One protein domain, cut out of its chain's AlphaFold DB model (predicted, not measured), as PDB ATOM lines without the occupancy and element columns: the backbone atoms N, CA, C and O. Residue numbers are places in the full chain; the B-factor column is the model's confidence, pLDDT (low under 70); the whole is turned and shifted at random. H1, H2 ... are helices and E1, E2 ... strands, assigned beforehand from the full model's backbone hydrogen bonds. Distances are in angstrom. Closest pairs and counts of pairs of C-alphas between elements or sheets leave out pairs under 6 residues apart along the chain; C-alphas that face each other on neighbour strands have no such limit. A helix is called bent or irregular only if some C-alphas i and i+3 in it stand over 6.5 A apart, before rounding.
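AT A GLANCE: This is residues 67 to 96 and 132 to 160 of the 160 residues of an uncharacterized protein of Botrytis tulipae (UniProt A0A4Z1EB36). A short parallel pair of strands, E1 and E2, stands along one side of a small body, with helix H2 packed alongside both strands and the irregular helix H1 coming in near E1. The centres of H1, H2 and the strand pair form a triangle, and the unnamed stretch of residues 86 to 96 leads away from the end of E1 to the cut. The printed part has 59 residues, with two named helices and two named strands in the order H1, E1, H2, E2; the class is mixed, helices and strands. The one sheet has the order E1, E2 and is parallel. The whole is compact, with a radius of gyration of the C-alphas of 10.8 A, and the C-alphas span 28 by 28 by 19 A.

IN THESE COORDINATES: H1 takes residues 68 to 80, beginning at C-alpha 68 at (66.613, -18.169, 61.039), and measures 19.7 A from first to last C-alpha. It is irregular: C-alphas 73 and 76 are 7.7 A apart. E1 follows as residues 82 to 85, 9.6 A long. After the cut, H2 takes residues 136 to 147, 16.1 A long, with C-alpha 136 at (71.832, -28.534, 56.078). E2 is residues 152 to 155, 10.0 A long, and ends at C-alpha 155 at (66.722, -34.418, 54.191).

HOW THE PARTS SIT: E1 and E2 are parallel neighbours, with 28 degrees between their directions. The C-alphas of Ala 84 and Glu 154, which face each other, are 4.4 A apart. N 83 and O 152 are within hydrogen-bond range at 2.9 A, and so are N 154 and O 83 at 3.1 A. The closest C-alphas of H2 and E2 are those of Glu 137 and Phe 153, 5.7 A apart. Between H2 and E1 the closest are those of Val 140 and Leu 83, 6.7 A apart. H1 comes closest to E1 with the C-alphas of Gln 77 and Leu 83, 6.1 A apart. H1 and H2 are close but not clearly touching, their closest C-alphas being those of Ala 78 and Ala 143, 7.9 A apart. Their lines stand at 72 degrees, only just about perpendicular. H1 and E2 are only just apart, their closest C-alphas 8.4 A from each other. In H2 every O i to N i+4 pair is within hydrogen-bond range; in H1 3 of 9 are, beside 8 of 10 O i to N i+3 pairs.

THE WHOLE: The two C-alphas farthest apart are those of Gly 148 and Val 160, at 31.7 A. Residues 97 to 131 are not printed, and C-alphas 96 and 132 are 8.7 A apart across this cut, which lies in the link from E1 to H2. The links from H1 to E1 and from H2 to E2 are tight. The mean pLDDT of the printed part is 88.4, and residues 158 to 160, the last of the chain, are under 70.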
ATOM      1  N   TYR A  67      63.515 -16.872  57.613       95.75
ATOM      2  CA  TYR A  67      63.864 -16.464  58.975       95.75
ATOM      3  C   TYR A  67      64.634 -17.563  59.708       95.75
ATOM      4  O   TYR A  67      64.144 -18.685  59.824       95.75
ATOM      5  N   ALA A  68      65.808 -17.241  60.247       94.12
ATOM      6  CA  ALA A  68      66.613 -18.169  61.039       94.12
ATOM      7  C   ALA A  68      65.824 -18.720  62.239       94.12
ATOM      8  O   ALA A  68      65.923 -19.899  62.568       94.12
ATOM      9  N   GLU A  69      64.969 -17.895  62.842       93.81
ATOM     10  CA  GLU A  69      64.107 -18.257  63.966       93.81
ATOM     11  C   GLU A  69      63.097 -19.359  63.615       93.81
ATOM     12  O   GLU A  69      62.665 -20.082  64.513       93.81
ATOM     13  N   ASN A  70      62.769 -19.576  62.334       92.19
ATOM     14  CA  ASN A  70      61.931 -20.711  61.933       92.19
ATOM     15  C   ASN A  70      62.595 -22.059  62.255       92.19
ATOM     16  O   ASN A  70      61.886 -23.050  62.433       92.19
ATOM     17  N   LEU A  71      63.928 -22.108  62.383       90.31
ATOM     18  CA  LEU A  71      64.651 -23.312  62.807       90.31
ATOM     19  C   LEU A  71      64.325 -23.703  64.256       90.31
ATOM     20  O   LEU A  71      64.433 -24.874  64.614       90.31
ATOM     21  N   LEU A  72      63.846 -22.768  65.085       90.38
ATOM     22  CA  LEU A  72      63.435 -23.060  66.463       90.38
ATOM     23  C   LEU A  72      62.224 -24.000  66.527       90.38
ATOM     24  O   LEU A  72      62.053 -24.702  67.527       90.38
ATOM     25  N   ASN A  73      61.434 -24.086  65.451       90.69
ATOM     26  CA  ASN A  73      60.345 -25.061  65.337       90.69
ATOM     27  C   ASN A  73      60.855 -26.513  65.356       90.69
ATOM     28  O   ASN A  73      60.107 -27.417  65.717       90.69
ATOM     29  N   TYR A  74      62.134 -26.731  65.036       88.88
ATOM     30  CA  TYR A  74      62.793 -28.039  65.029       88.88
ATOM     31  C   TYR A  74      63.609 -28.293  66.304       88.88
ATOM     32  O   TYR A  74      64.322 -29.285  66.406       88.88
ATOM     33  N   SER A  75      63.503 -27.413  67.305       85.88
ATOM     34  CA  SER A  75      64.318 -27.482  68.525       85.88
ATOM     35  C   SER A  75      64.141 -28.773  69.328       85.88
ATOM     36  O   SER A  75      65.077 -29.185  70.009       85.88
ATOM     37  N   LEU A  76      62.970 -29.418  69.263       85.94
ATOM     38  CA  LEU A  76      62.751 -30.711  69.913       85.94
ATOM     39  C   LEU A  76      63.558 -31.820  69.223       85.94
ATOM     40  O   LEU A  76      64.338 -32.488  69.890       85.94
ATOM     41  N   GLN A  77      63.449 -31.933  67.898       86.31
ATOM     42  CA  GLN A  77      64.211 -32.902  67.098       86.31
ATOM     43  C   GLN A  77      65.719 -32.670  67.256       86.31
ATOM     44  O   GLN A  77      66.483 -33.603  67.494       86.31
ATOM     45  N   ALA A  78      66.144 -31.402  67.253       86.50
ATOM     46  CA  ALA A  78      67.547 -31.046  67.432       86.50
ATOM     47  C   ALA A  78      68.105 -31.524  68.786       86.50
ATOM     48  O   ALA A  78      69.266 -31.915  68.873       86.50
ATOM     49  N   LYS A  79      67.283 -31.535  69.846       83.88
ATOM     50  CA  LYS A  79      67.660 -32.105  71.153       83.88
ATOM     51  C   LYS A  79      67.678 -33.633  71.155       83.88
ATOM     52  O   LYS A  79      68.418 -34.212  71.944       83.88
ATOM     53  N   GLU A  80      66.872 -34.262  70.306       87.94
ATOM     54  CA  GLU A  80      66.841 -35.713  70.087       87.94
ATOM     55  C   GLU A  80      67.977 -36.196  69.167       87.94
ATOM     56  O   GLU A  80      68.189 -37.400  69.043       87.94
ATOM     57  N   GLY A  81      68.746 -35.273  68.579       89.06
ATOM     58  CA  GLY A  81      69.932 -35.577  67.778       89.06
ATOM     59  C   GLY A  81      69.696 -35.571  66.266       89.06
ATOM     60  O   GLY A  81      70.535 -36.078  65.520       89.06
ATOM     61  N   SER A  82      68.601 -34.993  65.771       91.06
ATOM     62  CA  SER A  82      68.389 -34.829  64.328       91.06
ATOM     63  C   SER A  82      67.820 -33.460  63.966       91.06
ATOM     64  O   SER A  82      67.040 -32.861  64.702       91.06
ATOM     65  N   LEU A  83      68.219 -32.936  62.811       91.06
ATOM     66  CA  LEU A  83      67.650 -31.724  62.230       91.06
ATOM     67  C   LEU A  83      67.124 -32.053  60.835       91.06
ATOM     68  O   LEU A  83      67.868 -32.024  59.853       91.06
ATOM     69  N   ALA A  84      65.835 -32.377  60.771       90.62
ATOM     70  CA  ALA A  84      65.159 -32.735  59.535       90.62
ATOM     71  C   ALA A  84      64.623 -31.485  58.819       90.62
ATOM     72  O   ALA A  84      63.695 -30.844  59.319       90.62
ATOM     73  N   LEU A  85      65.179 -31.122  57.655       91.12
ATOM     74  CA  LEU A  85      64.732 -29.941  56.892       91.12
ATOM     75  C   LEU A  85      64.520 -30.245  55.401       91.12
ATOM     76  O   LEU A  85      65.332 -30.944  54.788       91.12
ATOM     77  N   PRO A  86      63.491 -29.647  54.770       89.31
ATOM     78  CA  PRO A  86      63.197 -29.836  53.354       89.31
ATOM     79  C   PRO A  86      63.998 -28.885  52.459       89.31
ATOM     80  O   PRO A  86      63.446 -28.188  51.612       89.31
ATOM     81  N   ILE A  87      65.310 -28.806  52.676       89.94
ATOM     82  CA  ILE A  87      66.178 -27.874  51.940       89.94
ATOM     83  C   ILE A  87      67.041 -28.564  50.889       89.94
ATOM     84  O   ILE A  87      67.622 -27.871  50.070       89.94
ATOM     85  N   GLY A  88      67.100 -29.895  50.870       88.69
ATOM     86  CA  GLY A  88      67.966 -30.651  49.971       88.69
ATOM     87  C   GLY A  88      69.387 -30.857  50.500       88.69
ATOM     88  O   GLY A  88      69.919 -30.018  51.222       88.69
ATOM     89  N   LEU A  89      70.037 -31.956  50.101       87.25
ATOM     90  CA  LEU A  89      71.405 -32.291  50.549       87.25
ATOM     91  C   LEU A  89      72.482 -31.316  50.047       87.25
ATOM     92  O   LEU A  89      73.457 -31.049  50.742       87.25
ATOM     93  N   ASN A  90      72.320 -30.793  48.828       86.06
ATOM     94  CA  ASN A  90      73.354 -30.007  48.136       86.06
ATOM     95  C   ASN A  90      72.979 -28.533  47.941       86.06
ATOM     96  O   ASN A  90      73.693 -27.793  47.262       86.06
ATOM     97  N   HIS A  91      71.839 -28.106  48.472       90.81
ATOM     98  CA  HIS A  91      71.373 -26.741  48.308       90.81
ATOM     99  C   HIS A  91      71.810 -25.878  49.491       90.81
ATOM    100  O   HIS A  91      71.949 -26.347  50.620       90.81
ATOM    101  N   LYS A  92      72.023 -24.594  49.209       93.00
ATOM    102  CA  LYS A  92      72.328 -23.584  50.213       93.00
ATOM    103  C   LYS A  92      71.323 -22.459  50.125       93.00
ATOM    104  O   LYS A  92      70.981 -22.016  49.030       93.00
ATOM    105  N   PHE A  93      70.948 -21.936  51.280       93.50
ATOM    106  CA  PHE A  93      70.126 -20.741  51.385       93.50
ATOM    107  C   PHE A  93      70.703 -19.806  52.450       93.50
ATOM    108  O   PHE A  93      71.575 -20.195  53.222       93.50
ATOM    109  N   ALA A  94      70.261 -18.552  52.456       95.12
ATOM    110  CA  ALA A  94      70.783 -17.520  53.347       95.12
ATOM    111  C   ALA A  94      69.739 -17.136  54.412       95.12
ATOM    112  O   ALA A  94      68.949 -16.213  54.167       95.12
ATOM    113  N   PRO A  95      69.698 -17.829  55.569       94.88
ATOM    114  CA  PRO A  95      68.761 -17.508  56.638       94.88
ATOM    115  C   PRO A  95      69.055 -16.125  57.223       94.88
ATOM    116  O   PRO A  95      70.195 -15.820  57.565       94.88
ATOM    117  N   ILE A  96      68.028 -15.289  57.355       97.19
ATOM    118  CA  ILE A  96      68.123 -13.953  57.948       97.19
ATOM    119  C   ILE A  96      67.539 -13.952  59.359       97.19
ATOM    120  O   ILE A  96      66.516 -14.588  59.600       97.19
ATOM    121  N   MET A 132      75.274 -15.113  55.222       91.31
ATOM    122  CA  MET A 132      75.943 -16.389  54.976       91.31
ATOM    123  C   MET A 132      74.991 -17.384  54.313       91.31
ATOM    124  O   MET A 132      73.853 -17.544  54.746       91.31
ATOM    125  N   LEU A 133      75.486 -18.072  53.284       93.81
ATOM    126  CA  LEU A 133      74.834 -19.240  52.699       93.81
ATOM    127  C   LEU A 133      75.149 -20.480  53.537       93.81
ATOM    128  O   LEU A 133      76.323 -20.761  53.772       93.81
ATOM    129  N   ALA A 134      74.116 -21.223  53.925       92.81
ATOM    130  CA  ALA A 134      74.228 -22.446  54.706       92.81
ATOM    131  C   ALA A 134      73.494 -23.613  54.024       92.81
ATOM    132  O   ALA A 134      72.351 -23.471  53.580       92.81
ATOM    133  N   ALA A 135      74.170 -24.758  53.938       93.88
ATOM    134  CA  ALA A 135      73.588 -26.075  53.691       93.88
ATOM    135  C   ALA A 135      73.088 -26.704  55.002       93.88
ATOM    136  O   ALA A 135      73.439 -26.245  56.089       93.88
ATOM    137  N   GLY A 136      72.327 -27.798  54.908       92.06
ATOM    138  CA  GLY A 136      71.832 -28.534  56.078       92.06
ATOM    139  C   GLY A 136      72.926 -28.937  57.062       92.06
ATOM    140  O   GLY A 136      72.822 -28.632  58.245       92.06
ATOM    141  N   GLU A 137      74.022 -29.510  56.567       92.56
ATOM    142  CA  GLU A 137      75.170 -29.887  57.406       92.56
ATOM    143  C   GLU A 137      75.825 -28.683  58.101       92.56
ATOM    144  O   GLU A 137      76.233 -28.772  59.255       92.56
ATOM    145  N   GLU A 138      75.882 -27.524  57.438       93.00
ATOM    146  CA  GLU A 138      76.446 -26.299  58.023       93.00
ATOM    147  C   GLU A 138      75.538 -25.739  59.133       93.00
ATOM    148  O   GLU A 138      76.031 -25.211  60.132       93.00
ATOM    149  N   LEU A 139      74.215 -25.890  58.996       91.25
ATOM    150  CA  LEU A 139      73.251 -25.539  60.044       91.25
ATOM    151  C   LEU A 139      73.350 -26.485  61.245       91.25
ATOM    152  O   LEU A 139      73.302 -26.029  62.388       91.25
ATOM    153  N   VAL A 140      73.506 -27.784  60.986       91.75
ATOM    154  CA  VAL A 140      73.699 -28.804  62.022       91.75
ATOM    155  C   VAL A 140      74.986 -28.558  62.786       91.75
ATOM    156  O   VAL A 140      74.959 -28.560  64.011       91.75
ATOM    157  N   GLU A 141      76.092 -28.264  62.107       92.00
ATOM    158  CA  GLU A 141      77.358 -27.970  62.782       92.00
ATOM    159  C   GLU A 141      77.255 -26.725  63.677       92.00
ATOM    160  O   GLU A 141      77.692 -26.735  64.831       92.00
ATOM    161  N   ALA A 142      76.585 -25.669  63.202       89.88
ATOM    162  CA  ALA A 142      76.314 -24.490  64.021       89.88
ATOM    163  C   ALA A 142      75.449 -24.828  65.253       89.88
ATOM    164  O   ALA A 142      75.725 -24.358  66.361       89.88
ATOM    165  N   ALA A 143      74.428 -25.670  65.085       88.94
ATOM    166  CA  ALA A 143      73.551 -26.098  66.169       88.94
ATOM    167  C   ALA A 143      74.254 -27.038  67.169       88.94
ATOM    168  O   ALA A 143      74.062 -26.864  68.374       88.94
ATOM    169  N   ARG A 144      75.119 -27.959  66.712       91.12
ATOM    170  CA  ARG A 144      75.977 -28.809  67.562       91.12
ATOM    171  C   ARG A 144      76.816 -27.956  68.499       91.12
ATOM    172  O   ARG A 144      76.802 -28.170  69.711       91.12
ATOM    173  N   HIS A 145      77.505 -26.957  67.947       88.31
ATOM    174  CA  HIS A 145      78.326 -26.040  68.732       88.31
ATOM    175  C   HIS A 145      77.508 -25.218  69.730       88.31
ATOM    176  O   HIS A 145      77.955 -25.009  70.857       88.31
ATOM    177  N   ALA A 146      76.318 -24.758  69.338       87.25
ATOM    178  CA  ALA A 146      75.474 -23.927  70.193       87.25
ATOM    179  C   ALA A 146      74.783 -24.715  71.321       87.25
ATOM    180  O   ALA A 146      74.618 -24.189  72.422       87.25
ATOM    181  N   LEU A 147      74.356 -25.954  71.054       85.69
ATOM    182  CA  LEU A 147      73.566 -26.771  71.983       85.69
ATOM    183  C   LEU A 147      74.406 -27.781  72.776       85.69
ATOM    184  O   LEU A 147      73.946 -28.258  73.811       85.69
ATOM    185  N   GLY A 148      75.624 -28.093  72.324       86.56
ATOM    186  CA  GLY A 148      76.484 -29.096  72.955       86.56
ATOM    187  C   GLY A 148      75.971 -30.531  72.795       86.56
ATOM    188  O   GLY A 148      76.318 -31.393  73.600       86.56
ATOM    189  N   THR A 149      75.147 -30.780  71.777       86.06
ATOM    190  CA  THR A 149      74.524 -32.079  71.491       86.06
ATOM    191  C   THR A 149      75.011 -32.584  70.140       86.06
ATOM    192  O   THR A 149      75.052 -31.815  69.181       86.06
ATOM    193  N   ASP A 150      75.360 -33.868  70.055       88.56
ATOM    194  CA  ASP A 150      75.614 -34.507  68.764       88.56
ATOM    195  C   ASP A 150      74.293 -34.672  68.003       88.56
ATOM    196  O   ASP A 150      73.276 -35.064  68.574       88.56
ATOM    197  N   MET A 151      74.286 -34.317  66.725       90.69
ATOM    198  CA  MET A 151      73.068 -34.271  65.911       90.69
ATOM    199  C   MET A 151      73.388 -34.458  64.440       90.69
ATOM    200  O   MET A 151      74.485 -34.112  64.037       90.69
ATOM    201  N   GLN A 152      72.477 -34.968  63.618       92.38
ATOM    202  CA  GLN A 152      72.717 -35.162  62.179       92.38
ATOM    203  C   GLN A 152      71.690 -34.434  61.318       92.38
ATOM    204  O   GLN A 152      70.563 -34.189  61.752       92.38
ATOM    205  N   PHE A 153      72.090 -34.080  60.097       93.00
ATOM    206  CA  PHE A 153      71.168 -33.539  59.111       93.00
ATOM    207  C   PHE A 153      70.347 -34.668  58.488       93.00
ATOM    208  O   PHE A 153      70.890 -35.709  58.121       93.00
ATOM    209  N   GLU A 154      69.044 -34.443  58.337       91.94
ATOM    210  CA  GLU A 154      68.157 -35.341  57.603       91.94
ATOM    211  C   GLU A 154      67.412 -34.545  56.524       91.94
ATOM    212  O   GLU A 154      66.747 -33.543  56.800       91.94
ATOM    213  N   GLU A 155      67.531 -34.977  55.270       90.31
ATOM    214  CA  GLU A 155      66.722 -34.418  54.191       90.31
ATOM    215  C   GLU A 155      65.317 -35.022  54.254       90.31
ATOM    216  O   GLU A 155      65.147 -36.239  54.184       90.31
ATOM    217  N   ILE A 156      64.305 -34.159  54.320       89.25
ATOM    218  CA  ILE A 156      62.899 -34.561  54.207       89.25
ATOM    219  C   ILE A 156      62.254 -33.939  52.971       89.25
ATOM    220  O   ILE A 156      62.664 -32.883  52.497       89.25
ATOM    221  N   SER A 157      61.218 -34.582  52.441       80.62
ATOM    222  CA  SER A 157      60.415 -33.992  51.369       80.62
ATOM    223  C   SER A 157      59.474 -32.928  51.936       80.62
ATOM    224  O   SER A 157      58.822 -33.148  52.954       80.62
ATOM    225  N   GLU A 158      59.353 -31.797  51.240       67.81
ATOM    226  CA  GLU A 158      58.341 -30.770  51.530       67.81
ATOM    227  C   GLU A 158      56.909 -31.266  51.227       67.81
ATOM    228  O   GLU A 158      55.933 -30.720  51.739       67.81
ATOM    229  N   TYR A 159      56.784 -32.327  50.417       54.72
ATOM    230  CA  TYR A 159      55.520 -32.939  50.009       54.72
ATOM    231  C   TYR A 159      55.441 -34.380  50.533       54.72
ATOM    232  O   TYR A 159      56.199 -35.244  50.077       54.72
ATOM    233  N   VAL A 160      54.516 -34.622  51.466       36.94
ATOM    234  CA  VAL A 160      53.925 -35.938  51.767       36.94
ATOM    235  C   VAL A 160      52.471 -35.896  51.324       36.94
ATOM    236  O   VAL A 160      51.809 -34.874  51.622       36.94
TER     237      VAL A 160